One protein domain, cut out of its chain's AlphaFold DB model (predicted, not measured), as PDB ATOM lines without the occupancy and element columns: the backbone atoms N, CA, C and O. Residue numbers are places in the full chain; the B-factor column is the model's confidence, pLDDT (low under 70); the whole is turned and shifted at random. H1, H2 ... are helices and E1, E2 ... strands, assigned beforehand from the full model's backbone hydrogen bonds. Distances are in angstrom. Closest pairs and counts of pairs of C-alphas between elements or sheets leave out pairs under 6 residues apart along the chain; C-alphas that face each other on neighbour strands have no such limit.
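Overview. This is residues 155 to 282 and 346 to 377 of the 698 residues of the protein "E3 ubiquitin-protein ligase MYCBP2" of Amphibalanus amphitrite (UniProt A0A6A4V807). A twisted sheet of six strands has helix H5 packed over one face, at the core of the domain, and H1, H2 and H3 gather round H5. H6 covers edge strand E3 on the same face, small H4 lies near the start of H5, and the hairpin of E1 and E2 reaches to one end of the longest axis. The 160 printed residues hold six named helices and six named strands, in the order H1 E1 E2 H2 H3 H4 H5 H6 E3 E4 E5 E6. The sheet is mixed, in the order E2 E1 E6 E5 E4 E3, and the class is mixed, helices and strands. The whole is compact, with a radius of gyration of the C-alphas of 15.2 A and spans of 51 by 38 by 32 A.

Along the chain. H1, residues 155 to 164, begins at C-alpha 155 (-38.585, 16.169, 1.525). E1, residues 166 to 173, is 20.0 A long and bends by 53 degrees at residue 170; E2, residues 176 to 182, is 18.3 A. H2, residues 204 to 218, is 20.7 A, and H3, residues 224 to 242, is 27.8 A. H4 is residues 251 to 255, H5 258 to 269, 16.6 A long, and H6 272 to 278. E3 is residues 347 to 351, E4 354 to 359, E5 362 to 367, and E6 372 to 376, ending at C-alpha 376 (-39.124, 26.063, -20.555).

Arrangement. E3, E4, E5 and E6 form a meander, each strand the antiparallel neighbour of the one before; N 349 and O 356 are 2.9 A apart, N 357 and O 364 2.8 A, and N 365 and O 374 2.8 A. E1 is parallel to E6, with N 168 and O 373 at 2.7 A. E1 and E2 are an antiparallel hairpin, with N 182 and O 167 at 2.8 A. H5 and H6 on one face of the sheet make two layers, helices over strands. H5 lies over E6, E5 and E4 at a height over the sheet of 8.8 A, its closest C-alphas to E4 being those of Leu 267 and Gly 355, 4.6 A. H6 lies only just over E3, with 3 C-alphas; those of Ala 275 and Val 348 are closest, 4.8 A. H3, with residues 234 to 241, touches H5 at a steep tilt of 48 degrees, opposite ways; the closest C-alphas are those of Leu 238 and Ala 263, 4.8 A. H1 touches H5 about perpendicular, at 83 degrees, closest at the C-alphas of Ala 162 and Val 265, 6.0 A. H1 touches H2, closest at the C-alphas of Val 161 and Gly 207, 4.8 A. H4 only grazes the sheet. In H4 and H5 every O i to N i+4 pair is within hydrogen-bond range; the others have 5 of 6 in H1, 10 of 11 in H2, 14 of 15 in H3 and 2 of 3 in H6.

Size, cuts and confidence. The C-alphas of Ala 175 and Ser 223 are the two farthest apart, 53.1 A. Residues 283 to 345 are not printed, and C-alphas 282 and 346 are 11.3 A apart across the cut. The link from E2 to H2, 21 residues, is long. Confidence is under 70 at residues 170 to 179, 188, 190 to 196, 246 to 247 and 280 to 282.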
ATOM      1  N   ASP A 155     -38.147  16.810   2.773       81.94
ATOM      2  CA  ASP A 155     -38.585  16.169   1.525       81.94
ATOM      3  C   ASP A 155     -40.001  15.594   1.623       81.94
ATOM      4  O   ASP A 155     -40.742  15.655   0.649       81.94
ATOM      5  N   VAL A 156     -40.435  15.133   2.803       84.62
ATOM      6  CA  VAL A 156     -41.836  14.732   3.052       84.62
ATOM      7  C   VAL A 156     -42.801  15.900   2.804       84.62
ATOM      8  O   VAL A 156     -43.811  15.763   2.113       84.62
ATOM      9  N   LEU A 157     -42.478  17.084   3.337       89.56
ATOM     10  CA  LEU A 157     -43.302  18.285   3.183       89.56
ATOM     11  C   LEU A 157     -43.210  18.856   1.760       89.56
ATOM     12  O   LEU A 157     -44.221  19.297   1.211       89.56
ATOM     13  N   LEU A 158     -42.026  18.818   1.143       89.75
ATOM     14  CA  LEU A 158     -41.822  19.248  -0.240       89.75
ATOM     15  C   LEU A 158     -42.580  18.335  -1.211       89.75
ATOM     16  O   LEU A 158     -43.282  18.835  -2.087       89.75
ATOM     17  N   ALA A 159     -42.527  17.016  -1.015       87.81
ATOM     18  CA  ALA A 159     -43.256  16.041  -1.821       87.81
ATOM     19  C   ALA A 159     -44.773  16.242  -1.729       87.81
ATOM     20  O   ALA A 159     -45.470  16.127  -2.735       87.81
ATOM     21  N   CYS A 160     -45.300  16.606  -0.554       89.44
ATOM     22  CA  CYS A 160     -46.695  17.022  -0.416       89.44
ATOM     23  C   CYS A 160     -47.029  18.183  -1.361       89.44
ATOM     24  O   CYS A 160     -47.949  18.065  -2.164       89.44
ATOM     25  N   VAL A 161     -46.274  19.284  -1.322       91.25
ATOM     26  CA  VAL A 161     -46.543  20.428  -2.212       91.25
ATOM     27  C   VAL A 161     -46.356  20.041  -3.685       91.25
ATOM     28  O   VAL A 161     -47.199  20.396  -4.507       91.25
ATOM     29  N   ALA A 162     -45.336  19.242  -4.016       89.69
ATOM     30  CA  ALA A 162     -45.076  18.772  -5.377       89.69
ATOM     31  C   ALA A 162     -46.253  17.981  -5.974       89.69
ATOM     32  O   ALA A 162     -46.608  18.205  -7.129       89.69
ATOM     33  N   LYS A 163     -46.921  17.125  -5.183       89.00
ATOM     34  CA  LYS A 163     -48.129  16.381  -5.607       89.00
ATOM     35  C   LYS A 163     -49.303  17.288  -5.990       89.00
ATOM     36  O   LYS A 163     -50.205  16.843  -6.696       89.00
ATOM     37  N   CYS A 164     -49.313  18.536  -5.521       89.88
ATOM     38  CA  CYS A 164     -50.336  19.525  -5.855       89.88
ATOM     39  C   CYS A 164     -49.949  20.451  -7.013       89.88
ATOM     40  O   CYS A 164     -50.818  21.177  -7.497       89.88
ATOM     41  N   LEU A 165     -48.687  20.447  -7.454       90.06
ATOM     42  CA  LEU A 165     -48.236  21.330  -8.523       90.06
ATOM     43  C   LEU A 165     -48.814  20.907  -9.878       90.06
ATOM     44  O   LEU A 165     -48.797  19.736 -10.262       90.06
ATOM     45  N   SER A 166     -49.283  21.897 -10.635       89.50
ATOM     46  CA  SER A 166     -49.570  21.762 -12.065       89.50
ATOM     47  C   SER A 166     -48.414  22.379 -12.843       89.50
ATOM     48  O   SER A 166     -48.241  23.599 -12.835       89.50
ATOM     49  N   VAL A 167     -47.602  21.539 -13.487       89.19
ATOM     50  CA  VAL A 167     -46.439  21.984 -14.261       89.19
ATOM     51  C   VAL A 167     -46.841  22.125 -15.720       89.19
ATOM     52  O   VAL A 167     -47.129  21.144 -16.402       89.19
ATOM     53  N   GLN A 168     -46.877  23.355 -16.211       87.12
ATOM     54  CA  GLN A 168     -47.074  23.655 -17.617       87.12
ATOM     55  C   GLN A 168     -45.747  23.528 -18.354       87.12
ATOM     56  O   GLN A 168     -44.848  24.356 -18.204       87.12
ATOM     57  N   VAL A 169     -45.660  22.504 -19.193       80.31
ATOM     58  CA  VAL A 169     -44.585  22.373 -20.168       80.31
ATOM     59  C   VAL A 169     -45.118  22.937 -21.477       80.31
ATOM     60  O   VAL A 169     -46.124  22.460 -22.014       80.31
ATOM     61  N   LYS A 170     -44.497  24.011 -21.962       67.56
ATOM     62  CA  LYS A 170     -44.867  24.604 -23.248       67.56
ATOM     63  C   LYS A 170     -44.274  23.760 -24.372       67.56
ATOM     64  O   LYS A 170     -43.058  23.612 -24.451       67.56
ATOM     65  N   TYR A 171     -45.129  23.239 -25.250       61.84
ATOM     66  CA  TYR A 171     -44.699  22.657 -26.514       61.84
ATOM     67  C   TYR A 171     -45.608  23.047 -27.680       61.84
ATOM     68  O   TYR A 171     -46.636  23.708 -27.522       61.84
ATOM     69  N   LYS A 172     -45.216  22.658 -28.891       42.50
ATOM     70  CA  LYS A 172     -46.001  22.874 -30.104       42.50
ATOM     71  C   LYS A 172     -46.253  21.531 -30.780       42.50
ATOM     72  O   LYS A 172     -45.325  20.744 -30.943       42.50
ATOM     73  N   GLU A 173     -47.504  21.280 -31.151       39.59
ATOM     74  CA  GLU A 173     -47.924  20.115 -31.935       39.59
ATOM     75  C   GLU A 173     -48.466  20.650 -33.271       39.59
ATOM     76  O   GLU A 173     -49.549  21.236 -33.349       39.59
ATOM     77  N   GLY A 174     -47.636  20.588 -34.316       49.72
ATOM     78  CA  GLY A 174     -47.919  21.236 -35.601       49.72
ATOM     79  C   GLY A 174     -47.905  22.771 -35.521       49.72
ATOM     80  O   GLY A 174     -46.969  23.377 -35.002       49.72
ATOM     81  N   ALA A 175     -48.936  23.433 -36.056       40.81
ATOM     82  CA  ALA A 175     -49.038  24.899 -36.075       40.81
ATOM     83  C   ALA A 175     -49.575  25.508 -34.761       40.81
ATOM     84  O   ALA A 175     -49.493  26.723 -34.573       40.81
ATOM     85  N   ARG A 176     -50.100  24.693 -33.833       44.47
ATOM     86  CA  ARG A 176     -50.769  25.161 -32.609       44.47
ATOM     87  C   ARG A 176     -49.841  25.038 -31.399       44.47
ATOM     88  O   ARG A 176     -49.267  23.980 -31.154       44.47
ATOM     89  N   ARG A 177     -49.707  26.117 -30.617       52.91
ATOM     90  CA  ARG A 177     -49.066  26.068 -29.290       52.91
ATOM     91  C   ARG A 177     -49.972  25.255 -28.364       52.91
ATOM     92  O   ARG A 177     -51.122  25.637 -28.150       52.91
ATOM     93  N   VAL A 178     -49.471  24.130 -27.861       53.38
ATOM     94  CA  VAL A 178     -50.198  23.232 -26.962       53.38
ATOM     95  C   VAL A 178     -49.495  23.263 -25.611       53.38
ATOM     96  O   VAL A 178     -48.327  22.913 -25.474       53.38
ATOM     97  N   GLN A 179     -50.203  23.721 -24.586       65.00
ATOM     98  CA  GLN A 179     -49.711  23.643 -23.217       65.00
ATOM     99  C   GLN A 179     -50.137  22.300 -22.634       65.00
ATOM    100  O   GLN A 179     -51.336  22.029 -22.541       65.00
ATOM    101  N   ARG A 180     -49.179  21.473 -22.205       73.06
ATOM    102  CA  ARG A 180     -49.492  20.288 -21.400       73.06
ATOM    103  C   ARG A 180     -49.264  20.600 -19.946       73.06
ATOM    104  O   ARG A 180     -48.162  20.960 -19.538       73.06
ATOM    105  N   SER A 181     -50.322  20.427 -19.173       81.69
ATOM    106  CA  SER A 181     -50.207  20.323 -17.729       81.69
ATOM    107  C   SER A 181     -49.757  18.906 -17.397       81.69
ATOM    108  O   SER A 181     -50.471  17.952 -17.692       81.69
ATOM    109  N   VAL A 182     -48.593  18.784 -16.775       84.75
ATOM    110  CA  VAL A 182     -48.069  17.548 -16.195       84.75
ATOM    111  C   VAL A 182     -48.210  17.647 -14.679       84.75
ATOM    112  O   VAL A 182     -47.889  18.683 -14.089       84.75
ATOM    113  N   ARG A 183     -48.715  16.591 -14.040       85.25
ATOM    114  CA  ARG A 183     -48.687  16.436 -12.580       85.25
ATOM    115  C   ARG A 183     -47.691  15.351 -12.204       85.25
ATOM    116  O   ARG A 183     -47.408  14.466 -13.003       85.25
ATOM    117  N   LEU A 184     -47.222  15.383 -10.961       83.06
ATOM    118  CA  LEU A 184     -46.290  14.380 -10.444       83.06
ATOM    119  C   LEU A 184     -46.851  12.947 -10.545       83.06
ATOM    120  O   LEU A 184     -46.118  12.012 -10.838       83.06
ATOM    121  N   ALA A 185     -48.165  12.782 -10.368       77.00
ATOM    122  CA  ALA A 185     -48.852  11.500 -10.546       77.00
ATOM    123  C   ALA A 185     -48.789  10.953 -11.987       77.00
ATOM    124  O   ALA A 185     -48.893   9.744 -12.172       77.00
ATOM    125  N   ASP A 186     -48.596  11.815 -12.990       74.56
ATOM    126  CA  ASP A 186     -48.483  11.415 -14.399       74.56
ATOM    127  C   ASP A 186     -47.035  11.059 -14.785       74.56
ATOM    128  O   ASP A 186     -46.781  10.573 -15.889       74.56
ATOM    129  N   THR A 187     -46.066  11.331 -13.903       71.12
ATOM    130  CA  THR A 187     -44.639  11.081 -14.126       71.12
ATOM    131  C   THR A 187     -44.176   9.889 -13.298       71.12
ATOM    132  O   THR A 187     -44.141   9.958 -12.072       71.12
ATOM    133  N   ALA A 188     -43.763   8.808 -13.958       66.56
ATOM    134  CA  ALA A 188     -42.997   7.756 -13.297       66.56
ATOM    135  C   ALA A 188     -41.589   8.301 -13.023       66.56
ATOM    136  O   ALA A 188     -40.791   8.407 -13.950       66.56
ATOM    137  N   LEU A 189     -41.310   8.734 -11.790       70.31
ATOM    138  CA  LEU A 189     -39.948   9.099 -11.391       70.31
ATOM    139  C   LEU A 189     -39.038   7.874 -11.556       70.31
ATOM    140  O   LEU A 189     -39.475   6.756 -11.283       70.31
ATOM    141  N   ASP A 190     -37.801   8.071 -12.016       60.31
ATOM    142  CA  ASP A 190     -36.878   6.952 -12.237       60.31
ATOM    143  C   ASP A 190     -36.609   6.241 -10.888       60.31
ATOM    144  O   ASP A 190     -36.098   6.832  -9.935       60.31
ATOM    145  N   ASP A 191     -37.014   4.969 -10.807       47.47
ATOM    146  CA  ASP A 191     -37.332   4.221  -9.575       47.47
ATOM    147  C   ASP A 191     -36.111   3.791  -8.730       47.47
ATOM    148  O   ASP A 191     -36.236   3.103  -7.714       47.47
ATOM    149  N   ALA A 192     -34.902   4.189  -9.128       43.19
ATOM    150  CA  ALA A 192     -33.669   3.811  -8.449       43.19
ATOM    151  C   ALA A 192     -33.444   4.681  -7.197       43.19
ATOM    152  O   ALA A 192     -32.755   5.697  -7.234       43.19
ATOM    153  N   GLY A 193     -34.049   4.277  -6.076       50.19
ATOM    154  CA  GLY A 193     -33.680   4.748  -4.735       50.19
ATOM    155  C   GLY A 193     -34.466   5.936  -4.176       50.19
ATOM    156  O   GLY A 193     -34.125   6.425  -3.099       50.19
ATOM    157  N   GLN A 194     -35.526   6.404  -4.845       55.59
ATOM    158  CA  GLN A 194     -36.357   7.480  -4.296       55.59
ATOM    159  C   GLN A 194     -37.448   6.957  -3.346       55.59
ATOM    160  O   GLN A 194     -38.102   5.958  -3.653       55.59
ATOM    161  N   PRO A 195     -37.706   7.623  -2.203       60.09
ATOM    162  CA  PRO A 195     -38.708   7.152  -1.251       60.09
ATOM    163  C   PRO A 195     -40.129   7.217  -1.827       60.09
ATOM    164  O   PRO A 195     -40.474   8.148  -2.558       60.09
ATOM    165  N   ALA A 196     -40.997   6.285  -1.414       65.81
ATOM    166  CA  ALA A 196     -42.412   6.207  -1.818       65.81
ATOM    167  C   ALA A 196     -43.216   7.508  -1.583       65.81
ATOM    168  O   ALA A 196     -44.292   7.700  -2.148       65.81
ATOM    169  N   VAL A 197     -42.672   8.439  -0.794       71.69
ATOM    170  CA  VAL A 197     -43.230   9.761  -0.476       71.69
ATOM    171  C   VAL A 197     -43.529  10.635  -1.692       71.69
ATOM    172  O   VAL A 197     -44.384  11.508  -1.582       71.69
ATOM    173  N   TRP A 198     -42.901  10.403  -2.849       74.25
ATOM    174  CA  TRP A 198     -43.172  11.155  -4.083       74.25
ATOM    175  C   TRP A 198     -44.357  10.606  -4.897       74.25
ATOM    176  O   TRP A 198     -44.793  11.247  -5.847       74.25
ATOM    177  N   ARG A 199     -44.940   9.463  -4.507       72.19
ATOM    178  CA  ARG A 199     -46.076   8.831  -5.205       72.19
ATOM    179  C   ARG A 199     -47.431   9.257  -4.622       72.19
ATOM    180  O   ARG A 199     -47.531   9.607  -3.446       72.19
ATOM    181  N   GLY A 200     -48.491   9.199  -5.427       72.00
ATOM    182  CA  GLY A 200     -49.874   9.457  -4.997       72.00
ATOM    183  C   GLY A 200     -50.398  10.866  -5.299       72.00
ATOM    184  O   GLY A 200     -49.690  11.727  -5.814       72.00
ATOM    185  N   LEU A 201     -51.676  11.091  -4.984       74.06
ATOM    186  CA  LEU A 201     -52.412  12.325  -5.281       74.06
ATOM    187  C   LEU A 201     -52.708  13.109  -3.999       74.06
ATOM    188  O   LEU A 201     -53.009  12.530  -2.958       74.06
ATOM    189  N   MET A 202     -52.679  14.440  -4.081       84.62
ATOM    190  CA  MET A 202     -53.035  15.309  -2.959       84.62
ATOM    191  C   MET A 202     -53.852  16.516  -3.434       84.62
ATOM    192  O   MET A 202     -53.636  17.047  -4.523       84.62
ATOM    193  N   THR A 203     -54.821  16.955  -2.625       86.19
ATOM    194  CA  THR A 203     -55.688  18.096  -2.982       86.19
ATOM    195  C   THR A 203     -54.970  19.436  -2.800       86.19
ATOM    196  O   THR A 203     -54.256  19.613  -1.811       86.19
ATOM    197  N   ALA A 204     -55.241  20.414  -3.673       86.31
ATOM    198  CA  ALA A 204     -54.657  21.762  -3.594       86.31
ATOM    199  C   ALA A 204     -54.828  22.409  -2.203       86.31
ATOM    200  O   ALA A 204     -53.876  22.947  -1.650       86.31
ATOM    201  N   SER A 205     -55.994  22.223  -1.567       87.69
ATOM    202  CA  SER A 205     -56.282  22.744  -0.219       87.69
ATOM    203  C   SER A 205     -55.337  22.241   0.882       87.69
ATOM    204  O   SER A 205     -55.149  22.909   1.902       87.69
ATOM    205  N   VAL A 206     -54.780  21.035   0.723       88.81
ATOM    206  CA  VAL A 206     -53.783  20.474   1.644       88.81
ATOM    207  C   VAL A 206     -52.408  21.030   1.286       88.81
ATOM    208  O   VAL A 206     -51.691  21.462   2.188       88.81
ATOM    209  N   GLY A 207     -52.084  21.108  -0.010       89.38
ATOM    210  CA  GLY A 207     -50.836  21.686  -0.517       89.38
ATOM    211  C   GLY A 207     -50.627  23.125  -0.051       89.38
ATOM    212  O   GLY A 207     -49.585  23.429   0.515       89.38
ATOM    213  N   GLU A 208     -51.650  23.976  -0.155       91.75
ATOM    214  CA  GLU A 208     -51.637  25.364   0.335       91.75
ATOM    215  C   GLU A 208     -51.334  25.460   1.839       91.75
ATOM    216  O   GLU A 208     -50.615  26.352   2.293       91.75
ATOM    217  N   ARG A 209     -51.857  24.528   2.647       93.44
ATOM    218  CA  ARG A 209     -51.623  24.512   4.102       93.44
ATOM    219  C   ARG A 209     -50.207  24.076   4.449       93.44
ATOM    220  O   ARG A 209     -49.630  24.633   5.383       93.44
ATOM    221  N   VAL A 210     -49.666  23.099   3.721       93.56
ATOM    222  CA  VAL A 210     -48.268  22.666   3.863       93.56
ATOM    223  C   VAL A 210     -47.327  23.772   3.388       93.56
ATOM    224  O   VAL A 210     -46.390  24.108   4.102       93.56
ATOM    225  N   LEU A 211     -47.624  24.420   2.260       92.56
ATOM    226  CA  LEU A 211     -46.857  25.558   1.757       92.56
ATOM    227  C   LEU A 211     -46.853  26.720   2.762       92.56
ATOM    228  O   LEU A 211     -45.801  27.267   3.079       92.56
ATOM    229  N   LYS A 212     -48.007  27.037   3.362       93.31
ATOM    230  CA  LYS A 212     -48.090  28.034   4.439       93.31
ATOM    231  C   LYS A 212     -47.277  27.635   5.674       93.31
ATOM    232  O   LYS A 212     -46.723  28.501   6.341       93.31
ATOM    233  N   LEU A 213     -47.225  26.346   6.017       93.62
ATOM    234  CA  LEU A 213     -46.361  25.850   7.090       93.62
ATOM    235  C   LEU A 213     -44.877  26.048   6.740       93.62
ATOM    236  O   LEU A 213     -44.150  26.554   7.584       93.62
ATOM    237  N   LEU A 214     -44.454  25.738   5.512       93.50
ATOM    238  CA  LEU A 214     -43.080  25.961   5.043       93.50
ATOM    239  C   LEU A 214     -42.698  27.450   5.046       93.50
ATOM    240  O   LEU A 214     -41.605  27.793   5.492       93.50
ATOM    241  N   HIS A 215     -43.603  28.347   4.640       92.19
ATOM    242  CA  HIS A 215     -43.384  29.788   4.779       92.19
ATOM    243  C   HIS A 215     -43.223  30.199   6.243       92.19
ATOM    244  O   HIS A 215     -42.246  30.865   6.580       92.19
ATOM    245  N   ASP A 216     -44.121  29.751   7.125       93.12
ATOM    246  CA  ASP A 216     -44.036  30.069   8.553       93.12
ATOM    247  C   ASP A 216     -42.747  29.507   9.191       93.12
ATOM    248  O   ASP A 216     -42.159  30.153  10.060       93.12
ATOM    249  N   MET A 217     -42.267  28.345   8.732       92.62
ATOM    250  CA  MET A 217     -40.964  27.793   9.117       92.62
ATOM    251  C   MET A 217     -39.827  28.695   8.635       92.62
ATOM    252  O   MET A 217     -39.004  29.091   9.451       92.62
ATOM    253  N   SER A 218     -39.813  29.090   7.356       90.75
ATOM    254  CA  SER A 218     -38.773  29.956   6.773       90.75
ATOM    255  C   SER A 218     -38.676  31.343   7.430       90.75
ATOM    256  O   SER A 218     -37.593  31.927   7.481       90.75
ATOM    257  N   GLU A 219     -39.799  31.849   7.953       89.94
ATOM    258  CA  GLU A 219     -39.923  33.135   8.653       89.94
ATOM    259  C   GLU A 219     -39.542  33.071  10.134       89.94
ATOM    260  O   GLU A 219     -39.575  34.095  10.809       89.94
ATOM    261  N   GLY A 220     -39.227  31.886  10.664       90.06
ATOM    262  CA  GLY A 220     -38.909  31.720  12.084       90.06
ATOM    263  C   GLY A 220     -40.115  31.809  13.016       90.06
ATOM    264  O   GLY A 220     -39.946  31.890  14.227       90.06
ATOM    265  N   LYS A 221     -41.350  31.719  12.498       90.69
ATOM    266  CA  LYS A 221     -42.565  31.704  13.337       90.69
ATOM    267  C   LYS A 221     -42.696  30.436  14.186       90.69
ATOM    268  O   LYS A 221     -43.484  30.425  15.129       90.69
ATOM    269  N   LEU A 222     -41.991  29.360  13.822       89.88
ATOM    270  CA  LEU A 222     -41.916  28.132  14.619       89.88
ATOM    271  C   LEU A 222     -40.720  28.178  15.578       89.88
ATOM    272  O   LEU A 222     -40.914  28.137  16.788       89.88
ATOM    273  N   SER A 223     -39.505  28.261  15.035       89.62
ATOM    274  CA  SER A 223     -38.254  28.511  15.761       89.62
ATOM    275  C   SER A 223     -37.163  28.968  14.784       89.62
ATOM    276  O   SER A 223     -37.285  28.744  13.575       89.62
ATOM    277  N   GLU A 224     -36.084  29.568  15.293       88.94
ATOM    278  CA  GLU A 224     -34.912  29.939  14.477       88.94
ATOM    279  C   GLU A 224     -34.207  28.722  13.856       88.94
ATOM    280  O   GLU A 224     -33.768  28.773  12.703       88.94
ATOM    281  N   ASP A 225     -34.172  27.592  14.569       87.31
ATOM    282  CA  ASP A 225     -33.594  26.340  14.063       87.31
ATOM    283  C   ASP A 225     -34.349  25.850  12.819       87.31
ATOM    284  O   ASP A 225     -33.746  25.516  11.795       87.31
ATOM    285  N   TRP A 226     -35.688  25.861  12.869       89.94
ATOM    286  CA  TRP A 226     -36.529  25.503  11.725       89.94
ATOM    287  C   TRP A 226     -36.377  26.486  10.568       89.94
ATOM    288  O   TRP A 226     -36.390  26.064   9.408       89.94
ATOM    289  N   ALA A 227     -36.195  27.772  10.863       89.62
ATOM    290  CA  ALA A 227     -35.961  28.790   9.851       89.62
ATOM    291  C   ALA A 227     -34.661  28.528   9.092       89.62
ATOM    292  O   ALA A 227     -34.661  28.479   7.862       89.62
ATOM    293  N   THR A 228     -33.577  28.260   9.816       87.31
ATOM    294  CA  THR A 228     -32.261  27.970   9.240       87.31
ATOM    295  C   THR A 228     -32.287  26.700   8.386       87.31
ATOM    296  O   THR A 228     -31.884  26.734   7.223       87.31
ATOM    297  N   VAL A 229     -32.863  25.604   8.894       87.56
ATOM    298  CA  VAL A 229     -32.987  24.341   8.140       87.56
ATOM    299  C   VAL A 229     -33.842  24.506   6.882       87.56
ATOM    300  O   VAL A 229     -33.496  23.971   5.825       87.56
ATOM    301  N   THR A 230     -34.930  25.277   6.957       89.38
ATOM    302  CA  THR A 230     -35.814  25.518   5.806       89.38
ATOM    303  C   THR A 230     -35.115  26.344   4.735       89.38
ATOM    304  O   THR A 230     -35.073  25.928   3.578       89.38
ATOM    305  N   ARG A 231     -34.485  27.460   5.118       87.75
ATOM    306  CA  ARG A 231     -33.720  28.331   4.214       87.75
ATOM    307  C   ARG A 231     -32.600  27.578   3.483       87.75
ATOM    308  O   ARG A 231     -32.438  27.730   2.268       87.75
ATOM    309  N   ARG A 232     -31.866  26.721   4.200       83.81
ATOM    310  CA  ARG A 232     -30.807  25.883   3.616       83.81
ATOM    311  C   ARG A 232     -31.361  24.811   2.680       83.81
ATOM    312  O   ARG A 232     -30.821  24.619   1.596       83.81
ATOM    313  N   SER A 233     -32.459  24.153   3.056       86.06
ATOM    314  CA  SER A 233     -33.106  23.130   2.219       86.06
ATOM    315  C   SER A 233     -33.624  23.705   0.895       86.06
ATOM    316  O   SER A 233     -33.419  23.093  -0.150       86.06
ATOM    317  N   VAL A 234     -34.231  24.901   0.916       88.31
ATOM    318  CA  VAL A 234     -34.660  25.623  -0.301       88.31
ATOM    319  C   VAL A 234     -33.461  25.902  -1.211       88.31
ATOM    320  O   VAL A 234     -33.495  25.590  -2.399       88.31
ATOM    321  N   SER A 235     -32.375  26.426  -0.640       86.19
ATOM    322  CA  SER A 235     -31.140  26.730  -1.371       86.19
ATOM    323  C   SER A 235     -30.522  25.474  -1.989       86.19
ATOM    324  O   SER A 235     -30.230  25.439  -3.181       86.19
ATOM    325  N   SER A 236     -30.405  24.401  -1.204       84.25
ATOM    326  CA  SER A 236     -29.883  23.113  -1.661       84.25
ATOM    327  C   SER A 236     -30.733  22.499  -2.773       84.25
ATOM    328  O   SER A 236     -30.172  21.923  -3.699       84.25
ATOM    329  N   ALA A 237     -32.062  22.616  -2.715       85.69
ATOM    330  CA  ALA A 237     -32.950  22.097  -3.754       85.69
ATOM    331  C   ALA A 237     -32.763  22.828  -5.095       85.69
ATOM    332  O   ALA A 237     -32.745  22.186  -6.144       85.69
ATOM    333  N   LEU A 238     -32.575  24.151  -5.066       88.00
ATOM    334  CA  LEU A 238     -32.313  24.954  -6.267       88.00
ATOM    335  C   LEU A 238     -30.923  24.666  -6.857       88.00
ATOM    336  O   LEU A 238     -30.795  24.510  -8.071       88.00
ATOM    337  N   LEU A 239     -29.897  24.526  -6.010       84.06
ATOM    338  CA  LEU A 239     -28.541  24.150  -6.432       84.06
ATOM    339  C   LEU A 239     -28.465  22.708  -6.951       84.06
ATOM    340  O   LEU A 239     -27.700  22.420  -7.866       84.06
ATOM    341  N   ALA A 240     -29.254  21.786  -6.399       83.12
ATOM    342  CA  ALA A 240     -29.301  20.413  -6.898       83.12
ATOM    343  C   ALA A 240     -29.757  20.369  -8.364       83.12
ATOM    344  O   ALA A 240     -29.237  19.570  -9.136       83.12
ATOM    345  N   LEU A 241     -30.665  21.266  -8.775       85.44
ATOM    346  CA  LEU A 241     -31.100  21.334 -10.168       85.44
ATOM    347  C   LEU A 241     -29.973  21.768 -11.112       85.44
ATOM    348  O   LEU A 241     -29.872  21.218 -12.202       85.44
ATOM    349  N   SER A 242     -29.095  22.699 -10.718       81.00
ATOM    350  CA  SER A 242     -27.977  23.109 -11.583       81.00
ATOM    351  C   SER A 242     -26.949  21.996 -11.798       81.00
ATOM    352  O   SER A 242     -26.312  21.936 -12.849       81.00
ATOM    353  N   ARG A 243     -26.838  21.079 -10.833       80.62
ATOM    354  CA  ARG A 243     -25.882  19.962 -10.830       80.62
ATOM    355  C   ARG A 243     -26.383  18.712 -11.554       80.62
ATOM    356  O   ARG A 243     -25.641  17.737 -11.647       80.62
ATOM    357  N   VAL A 244     -27.605  18.732 -12.096       77.38
ATOM    358  CA  VAL A 244     -28.161  17.599 -12.851       77.38
ATOM    359  C   VAL A 244     -27.255  17.278 -14.051       77.38
ATOM    360  O   VAL A 244     -26.932  18.188 -14.830       77.38
ATOM    361  N   PRO A 245     -26.848  16.005 -14.235       73.75
ATOM    362  CA  PRO A 245     -25.961  15.600 -15.321       73.75
ATOM    363  C   PRO A 245     -26.625  15.798 -16.685       73.75
ATOM    364  O   PRO A 245     -27.846  15.696 -16.816       73.75
ATOM    365  N   SER A 246     -25.819  16.036 -17.723       68.50
ATOM    366  CA  SER A 246     -26.292  16.371 -19.075       68.50
ATOM    367  C   SER A 246     -27.293  15.371 -19.664       68.50
ATOM    368  O   SER A 246     -28.207  15.773 -20.377       68.50
ATOM    369  N   GLU A 247     -27.166  14.088 -19.324       68.38
ATOM    370  CA  GLU A 247     -28.045  13.000 -19.785       68.38
ATOM    371  C   GLU A 247     -29.490  13.161 -19.277       68.38
ATOM    372  O   GLU A 247     -30.452  12.806 -19.957       68.38
ATOM    373  N   ARG A 248     -29.659  13.759 -18.088       71.75
ATOM    374  CA  ARG A 248     -30.956  13.981 -17.429       71.75
ATOM    375  C   ARG A 248     -31.555  15.365 -17.709       71.75
ATOM    376  O   ARG A 248     -32.642  15.664 -17.220       71.75
ATOM    377  N   ARG A 249     -30.879  16.207 -18.503       75.94
ATOM    378  CA  ARG A 249     -31.349  17.559 -18.874       75.94
ATOM    379  C   ARG A 249     -32.387  17.554 -19.998       75.94
ATOM    380  O   ARG A 249     -33.080  18.550 -20.189       75.94
ATOM    381  N   ALA A 250     -32.527  16.447 -20.729       71.62
ATOM    382  CA  ALA A 250     -33.557  16.306 -21.757       71.62
ATOM    383  C   ALA A 250     -34.972  16.420 -21.143       71.62
ATOM    384  O   ALA A 250     -35.181  15.895 -20.048       71.62
ATOM    385  N   PRO A 251     -35.968  17.018 -21.831       75.94
ATOM    386  CA  PRO A 251     -37.274  17.318 -21.233       75.94
ATOM    387  C   PRO A 251     -37.961  16.130 -20.544       75.94
ATOM    388  O   PRO A 251     -38.377  16.242 -19.393       75.94
ATOM    389  N   ALA A 252     -38.030  14.966 -21.203       74.19
ATOM    390  CA  ALA A 252     -38.636  13.768 -20.619       74.19
ATOM    391  C   ALA A 252     -37.878  13.228 -19.400       74.19
ATOM    392  O   ALA A 252     -38.513  12.820 -18.432       74.19
ATOM    393  N   ALA A 253     -36.544  13.212 -19.444       76.69
ATOM    394  CA  ALA A 253     -35.722  12.731 -18.336       76.69
ATOM    395  C   ALA A 253     -35.763  13.707 -17.149       76.69
ATOM    396  O   ALA A 253     -35.905  13.291 -16.003       76.69
ATOM    397  N   CYS A 254     -35.740  15.012 -17.429       82.75
ATOM    398  CA  CYS A 254     -35.803  16.062 -16.420       82.75
ATOM    399  C   CYS A 254     -37.135  16.029 -15.652       82.75
ATOM    400  O   CYS A 254     -37.140  16.115 -14.427       82.75
ATOM    401  N   LEU A 255     -38.261  15.809 -16.347       82.75
ATOM    402  CA  LEU A 255     -39.582  15.663 -15.717       82.75
ATOM    403  C   LEU A 255     -39.703  14.421 -14.817       82.75
ATOM    404  O   LEU A 255     -40.521  14.425 -13.894       82.75
ATOM    405  N   ARG A 256     -38.890  13.382 -15.055       80.81
ATOM    406  CA  ARG A 256     -38.789  12.183 -14.202       80.81
ATOM    407  C   ARG A 256     -37.777  12.329 -13.057       80.81
ATOM    408  O   ARG A 256     -37.609  11.401 -12.269       80.81
ATOM    409  N   SER A 257     -37.121  13.484 -12.925       82.50
ATOM    410  CA  SER A 257     -36.164  13.753 -11.850       82.50
ATOM    411  C   SER A 257     -36.828  14.435 -10.653       82.50
ATOM    412  O   SER A 257     -37.449  15.491 -10.789       82.50
ATOM    413  N   ALA A 258     -36.618  13.910  -9.440       81.56
ATOM    414  CA  ALA A 258     -37.063  14.591  -8.221       81.56
ATOM    415  C   ALA A 258     -36.307  15.894  -7.948       81.56
ATOM    416  O   ALA A 258     -36.826  16.752  -7.235       81.56
ATOM    417  N   ALA A 259     -35.109  16.086  -8.514       85.56
ATOM    418  CA  ALA A 259     -34.393  17.355  -8.400       85.56
ATOM    419  C   ALA A 259     -35.214  18.513  -8.990       85.56
ATOM    420  O   ALA A 259     -35.314  19.566  -8.360       85.56
ATOM    421  N   LEU A 260     -35.886  18.292 -10.129       88.88
ATOM    422  CA  LEU A 260     -36.781  19.282 -10.731       88.88
ATOM    423  C   LEU A 260     -37.954  19.600  -9.803       88.88
ATOM    424  O   LEU A 260     -38.185  20.759  -9.476       88.88
ATOM    425  N   TRP A 261     -38.677  18.580  -9.337       89.31
ATOM    426  CA  TRP A 261     -39.857  18.780  -8.491       89.31
ATOM    427  C   TRP A 261     -39.519  19.435  -7.147       89.31
ATOM    428  O   TRP A 261     -40.248  20.325  -6.707       89.31
ATOM    429  N   ARG A 262     -38.385  19.077  -6.529       89.25
ATOM    430  CA  ARG A 262     -37.860  19.767  -5.339       89.25
ATOM    431  C   ARG A 262     -37.575  21.239  -5.623       89.25
ATOM    432  O   ARG A 262     -37.988  22.087  -4.836       89.25
ATOM    433  N   ALA A 263     -36.922  21.547  -6.741       91.38
ATOM    434  CA  ALA A 263     -36.613  22.921  -7.122       91.38
ATOM    435  C   ALA A 263     -37.877  23.752  -7.402       91.38
ATOM    436  O   ALA A 263     -37.967  24.884  -6.940       91.38
ATOM    437  N   LEU A 264     -38.887  23.190  -8.076       92.81
ATOM    438  CA  LEU A 264     -40.167  23.873  -8.318       92.81
ATOM    439  C   LEU A 264     -40.897  24.206  -7.010       92.81
ATOM    440  O   LEU A 264     -41.412  25.308  -6.841       92.81
ATOM    441  N   VAL A 265     -40.906  23.286  -6.041       92.56
ATOM    442  CA  VAL A 265     -41.473  23.579  -4.717       92.56
ATOM    443  C   VAL A 265     -40.629  24.611  -3.970       92.56
ATOM    444  O   VAL A 265     -41.183  25.505  -3.334       92.56
ATOM    445  N   ALA A 266     -39.301  24.527  -4.061       91.94
ATOM    446  CA  ALA A 266     -38.401  25.507  -3.464       91.94
ATOM    447  C   ALA A 266     -38.646  26.922  -4.022       91.94
ATOM    448  O   ALA A 266     -38.626  27.879  -3.252       91.94
ATOM    449  N   LEU A 267     -38.978  27.053  -5.314       92.38
ATOM    450  CA  LEU A 267     -39.401  28.322  -5.916       92.38
ATOM    451  C   LEU A 267     -40.712  28.862  -5.326       92.38
ATOM    452  O   LEU A 267     -40.838  30.074  -5.178       92.38
ATOM    453  N   CYS A 268     -41.650  28.001  -4.918       91.50
ATOM    454  CA  CYS A 268     -42.855  28.434  -4.196       91.50
ATOM    455  C   CYS A 268     -42.557  28.939  -2.772       91.50
ATOM    456  O   CYS A 268     -43.321  29.736  -2.241       91.50
ATOM    457  N   VAL A 269     -41.476  28.471  -2.136       90.88
ATOM    458  CA  VAL A 269     -41.066  28.874  -0.770       90.88
ATOM    459  C   VAL A 269     -40.029  30.011  -0.799       90.88
ATOM    460  O   VAL A 269     -39.636  30.534   0.244       90.88
ATOM    461  N   LEU A 270     -39.582  30.411  -1.993       89.38
ATOM    462  CA  LEU A 270     -38.492  31.355  -2.205       89.38
ATOM    463  C   LEU A 270     -38.749  32.708  -1.518       89.38
ATOM    464  O   LEU A 270     -39.856  33.242  -1.520       89.38
ATOM    465  N   ARG A 271     -37.683  33.287  -0.958       84.12
ATOM    466  CA  ARG A 271     -37.662  34.610  -0.325       84.12
ATOM    467  C   ARG A 271     -36.629  35.510  -1.012       84.12
ATOM    468  O   ARG A 271     -35.672  34.977  -1.578       84.12
ATOM    469  N   PRO A 272     -36.746  36.849  -0.902       80.75
ATOM    470  CA  PRO A 272     -35.773  37.777  -1.488       80.75
ATOM    471  C   PRO A 272     -34.326  37.490  -1.052       80.75
ATOM    472  O   PRO A 272     -33.413  37.490  -1.871       80.75
ATOM    473  N   GLU A 273     -34.129  37.113   0.217       78.94
ATOM    474  CA  GLU A 273     -32.814  36.752   0.767       78.94
ATOM    475  C   GLU A 273     -32.157  35.549   0.070       78.94
ATOM    476  O   GLU A 273     -30.933  35.437   0.062       78.94
ATOM    477  N   HIS A 274     -32.952  34.636  -0.496       77.12
ATOM    478  CA  HIS A 274     -32.447  33.496  -1.264       77.12
ATOM    479  C   HIS A 274     -31.998  33.929  -2.658       77.12
ATOM    480  O   HIS A 274     -30.910  33.551  -3.085       77.12
ATOM    481  N   ALA A 275     -32.807  34.750  -3.333       73.38
ATOM    482  CA  ALA A 275     -32.516  35.277  -4.666       73.38
ATOM    483  C   ALA A 275     -31.191  36.061  -4.692       73.38
ATOM    484  O   ALA A 275     -30.345  35.826  -5.557       73.38
ATOM    485  N   ASP A 276     -30.962  36.900  -3.675       70.00
ATOM    486  CA  ASP A 276     -29.733  37.685  -3.510       70.00
ATOM    487  C   ASP A 276     -28.464  36.837  -3.321       70.00
ATOM    488  O   ASP A 276     -27.369  37.279  -3.675       70.00
ATOM    489  N   ARG A 277     -28.584  35.650  -2.711       72.94
ATOM    490  CA  ARG A 277     -27.443  34.792  -2.339       72.94
ATOM    491  C   ARG A 277     -27.132  33.720  -3.379       72.94
ATOM    492  O   ARG A 277     -25.968  33.384  -3.569       72.94
ATOM    493  N   LEU A 278     -28.166  33.162  -4.008       72.62
ATOM    494  CA  LEU A 278     -28.047  32.062  -4.970       72.62
ATOM    495  C   LEU A 278     -27.721  32.541  -6.380       72.62
ATOM    496  O   LEU A 278     -27.181  31.770  -7.171       72.62
ATOM    497  N   THR A 279     -28.040  33.796  -6.705       70.38
ATOM    498  CA  THR A 279     -27.686  34.368  -8.000       70.38
ATOM    499  C   THR A 279     -26.173  34.549  -8.088       70.38
ATOM    500  O   THR A 279     -25.609  35.529  -7.597       70.38
ATOM    501  N   SER A 280     -25.522  33.584  -8.737       58.88
ATOM    502  CA  SER A 280     -24.111  33.637  -9.129       58.88
ATOM    503  C   SER A 280     -23.886  34.853 -10.040       58.88
ATOM    504  O   SER A 280     -24.229  34.888 -11.225       58.88
ATOM    505  N   GLY A 281     -23.419  35.942  -9.434       45.84
ATOM    506  CA  GLY A 281     -23.350  37.249 -10.085       45.84
ATOM    507  C   GLY A 281     -23.146  38.424  -9.134       45.84
ATOM    508  O   GLY A 281     -22.619  39.446  -9.561       45.84
ATOM    509  N   ARG A 282     -23.466  38.289  -7.839       43.41
ATOM    510  CA  ARG A 282     -23.021  39.261  -6.830       43.41
ATOM    511  C   ARG A 282     -21.638  38.870  -6.309       43.41
ATOM    512  O   ARG A 282     -21.509  38.203  -5.288       43.41
ATOM    513  N   ILE A 346     -26.265  30.105 -12.047       75.62
ATOM    514  CA  ILE A 346     -27.632  30.062 -11.539       75.62
ATOM    515  C   ILE A 346     -28.101  31.497 -11.323       75.62
ATOM    516  O   ILE A 346     -27.457  32.257 -10.592       75.62
ATOM    517  N   ARG A 347     -29.231  31.872 -11.929       80.81
ATOM    518  CA  ARG A 347     -29.940  33.122 -11.618       80.81
ATOM    519  C   ARG A 347     -31.276  32.801 -10.968       80.81
ATOM    520  O   ARG A 347     -32.078  32.068 -11.544       80.81
ATOM    521  N   VAL A 348     -31.504  33.356  -9.783       85.06
ATOM    522  CA  VAL A 348     -32.729  33.168  -9.005       85.06
ATOM    523  C   VAL A 348     -33.344  34.532  -8.742       85.06
ATOM    524  O   VAL A 348     -32.682  35.413  -8.207       85.06
ATOM    525  N   ASP A 349     -34.608  34.702  -9.104       84.75
ATOM    526  CA  ASP A 349     -35.338  35.956  -8.931       84.75
ATOM    527  C   ASP A 349     -36.705  35.692  -8.289       84.75
ATOM    528  O   ASP A 349     -37.273  34.607  -8.420       84.75
ATOM    529  N   LEU A 350     -37.231  36.682  -7.575       84.94
ATOM    530  CA  LEU A 350     -38.553  36.649  -6.967       84.94
ATOM    531  C   LEU A 350     -39.291  37.931  -7.344       84.94
ATOM    532  O   LEU A 350     -38.998  39.004  -6.821       84.94
ATOM    533  N   HIS A 351     -40.290  37.804  -8.214       79.81
ATOM    534  CA  HIS A 351     -41.083  38.934  -8.690       79.81
ATOM    535  C   HIS A 351     -42.560  38.707  -8.377       79.81
ATOM    536  O   HIS A 351     -43.129  37.710  -8.813       79.81
ATOM    537  N   GLU A 352     -43.167  39.610  -7.601       78.31
ATOM    538  CA  GLU A 352     -44.596  39.572  -7.232       78.31
ATOM    539  C   GLU A 352     -45.062  38.230  -6.623       78.31
ATOM    540  O   GLU A 352     -46.204  37.815  -6.786       78.31
ATOM    541  N   GLY A 353     -44.175  37.530  -5.904       74.81
ATOM    542  CA  GLY A 353     -44.471  36.219  -5.305       74.81
ATOM    543  C   GLY A 353     -44.287  35.021  -6.246       74.81
ATOM    544  O   GLY A 353     -44.498  33.885  -5.824       74.81
ATOM    545  N   CYS A 354     -43.843  35.252  -7.484       86.50
ATOM    546  CA  CYS A 354     -43.431  34.211  -8.419       86.50
ATOM    547  C   CYS A 354     -41.911  34.013  -8.364       86.50
ATOM    548  O   CYS A 354     -41.138  34.914  -8.707       86.50
ATOM    549  N   GLY A 355     -41.486  32.824  -7.932       89.00
ATOM    550  CA  GLY A 355     -40.084  32.422  -7.934       89.00
ATOM    551  C   GLY A 355     -39.648  32.009  -9.336       89.00
ATOM    552  O   GLY A 355     -40.331  31.230 -10.002       89.00
ATOM    553  N   ARG A 356     -38.507  32.523  -9.790       89.69
ATOM    554  CA  ARG A 356     -37.933  32.267 -11.113       89.69
ATOM    555  C   ARG A 356     -36.515  31.737 -10.965       89.69
ATOM    556  O   ARG A 356     -35.722  32.270 -10.195       89.69
ATOM    557  N   LEU A 357     -36.192  30.714 -11.741       88.62
ATOM    558  CA  LEU A 357     -34.871  30.115 -11.852       88.62
ATOM    559  C   LEU A 357     -34.482  30.077 -13.325       88.62
ATOM    560  O   LEU A 357     -35.220  29.542 -14.152       88.62
ATOM    561  N   LYS A 358     -33.311  30.617 -13.646       83.81
ATOM    562  CA  LYS A 358     -32.713  30.526 -14.975       83.81
ATOM    563  C   LYS A 358     -31.346  29.861 -14.861       83.81
ATOM    564  O   LYS A 358     -30.439  30.397 -14.225       83.81
ATOM    565  N   LEU A 359     -31.246  28.695 -15.480       82.50
ATOM    566  CA  LEU A 359     -30.023  27.967 -15.793       82.50
ATOM    567  C   LEU A 359     -29.750  28.123 -17.294       82.50
ATOM    568  O   LEU A 359     -30.651  28.479 -18.059       82.50
ATOM    569  N   PHE A 360     -28.543  27.795 -17.745       73.62
ATOM    570  CA  PHE A 360     -28.223  27.846 -19.175       73.62
ATOM    571  C   PHE A 360     -29.063  26.875 -20.028       73.62
ATOM    572  O   PHE A 360     -29.301  27.131 -21.204       73.62
ATOM    573  N   TRP A 361     -29.537  25.774 -19.435       74.12
ATOM    574  CA  TRP A 361     -30.297  24.718 -20.112       74.12
ATOM    575  C   TRP A 361     -31.776  24.647 -19.697       74.12
ATOM    576  O   TRP A 361     -32.504  23.786 -20.188       74.12
ATOM    577  N   LEU A 362     -32.233  25.514 -18.784       84.31
ATOM    578  CA  LEU A 362     -33.584  25.452 -18.220       84.31
ATOM    579  C   LEU A 362     -34.029  26.802 -17.662       84.31
ATOM    580  O   LEU A 362     -33.313  27.424 -16.879       84.31
ATOM    581  N   MET A 363     -35.262  27.194 -17.952       85.56
ATOM    582  CA  MET A 363     -35.969  28.221 -17.200       85.56
ATOM    583  C   MET A 363     -37.156  27.591 -16.471       85.56
ATOM    584  O   MET A 363     -37.979  26.910 -17.079       85.56
ATOM    585  N   ALA A 364     -37.253  27.830 -15.168       89.44
ATOM    586  CA  ALA A 364     -38.351  27.365 -14.333       89.44
ATOM    587  C   ALA A 364     -38.981  28.541 -13.584       89.44
ATOM    588  O   ALA A 364     -38.285  29.411 -13.066       89.44
ATOM    589  N   LEU A 365     -40.308  28.568 -13.537       91.00
ATOM    590  CA  LEU A 365     -41.089  29.566 -12.819       91.00
ATOM    591  C   LEU A 365     -42.125  28.850 -11.965       91.00
ATOM    592  O   LEU A 365     -42.762  27.912 -12.446       91.00
ATOM    593  N   SER A 366     -42.343  29.314 -10.744       92.38
ATOM    594  CA  SER A 366     -43.374  28.770  -9.866       92.38
ATOM    595  C   SER A 366     -44.136  29.893  -9.182       92.38
ATOM    596  O   SER A 366     -43.551  30.813  -8.614       92.38
ATOM    597  N   ASP A 367     -45.457  29.816  -9.270       90.38
ATOM    598  CA  ASP A 367     -46.384  30.729  -8.622       90.38
ATOM    599  C   ASP A 367     -46.945  30.068  -7.358       90.38
ATOM    600  O   ASP A 367     -47.698  29.090  -7.426       90.38
ATOM    601  N   ALA A 368     -46.553  30.595  -6.198       86.88
ATOM    602  CA  ALA A 368     -46.933  30.045  -4.901       86.88
ATOM    603  C   ALA A 368     -48.460  30.070  -4.651       86.88
ATOM    604  O   ALA A 368     -48.990  29.044  -4.217       86.88
ATOM    605  N   PRO A 369     -49.202  31.161  -4.953       85.31
ATOM    606  CA  PRO A 369     -50.643  31.226  -4.707       85.31
ATOM    607  C   PRO A 369     -51.467  30.255  -5.557       85.31
ATOM    608  O   PRO A 369     -52.419  29.670  -5.047       85.31
ATOM    609  N   SER A 370     -51.133  30.079  -6.841       86.62
ATOM    610  CA  SER A 370     -51.899  29.189  -7.724       86.62
ATOM    611  C   SER A 370     -51.377  27.752  -7.784       86.62
ATOM    612  O   SER A 370     -52.022  26.916  -8.423       86.62
ATOM    613  N   LEU A 371     -50.237  27.449  -7.141       89.06
ATOM    614  CA  LEU A 371     -49.538  26.158  -7.226       89.06
ATOM    615  C   LEU A 371     -49.304  25.712  -8.683       89.06
ATOM    616  O   LEU A 371     -49.334  24.524  -9.021       89.06
ATOM    617  N   LYS A 372     -49.073  26.684  -9.569       90.94
ATOM    618  CA  LYS A 372     -48.749  26.452 -10.978       90.94
ATOM    619  C   LYS A 372     -47.276  26.716 -11.193       90.94
ATOM    620  O   LYS A 372     -46.730  27.703 -10.715       90.94
ATOM    621  N   SER A 373     -46.633  25.826 -11.927       90.50
ATOM    622  CA  SER A 373     -45.253  26.003 -12.359       90.50
ATOM    623  C   SER A 373     -45.172  25.952 -13.873       90.50
ATOM    624  O   SER A 373     -46.019  25.351 -14.528       90.50
ATOM    625  N   MET A 374     -44.158  26.583 -14.435       88.25
ATOM    626  CA  MET A 374     -43.865  26.573 -15.856       88.25
ATOM    627  C   MET A 374     -42.401  26.221 -16.045       88.25
ATOM    628  O   MET A 374     -41.542  26.770 -15.361       88.25
ATOM    629  N   VAL A 375     -42.131  25.308 -16.971       87.12
ATOM    630  CA  VAL A 375     -40.770  24.897 -17.314       87.12
ATOM    631  C   VAL A 375     -40.575  25.068 -18.813       87.12
ATOM    632  O   VAL A 375     -41.396  24.609 -19.612       87.12
ATOM    633  N   GLU A 376     -39.499  25.754 -19.181       81.25
ATOM    634  CA  GLU A 376     -39.124  26.063 -20.555       81.25
ATOM    635  C   GLU A 376     -37.671  25.649 -20.798       81.25
ATOM    636  O   GLU A 376     -36.773  25.955 -20.014       81.25
ATOM    637  N   PHE A 377     -37.456  24.925 -21.890       80.19
ATOM    638  CA  PHE A 377     -36.151  24.423 -22.304       80.19
ATOM    639  C   PHE A 377     -35.667  25.247 -23.511       80.19
ATOM    640  O   PHE A 377     -36.481  25.579 -24.380       80.19
TER     641      PHE A 377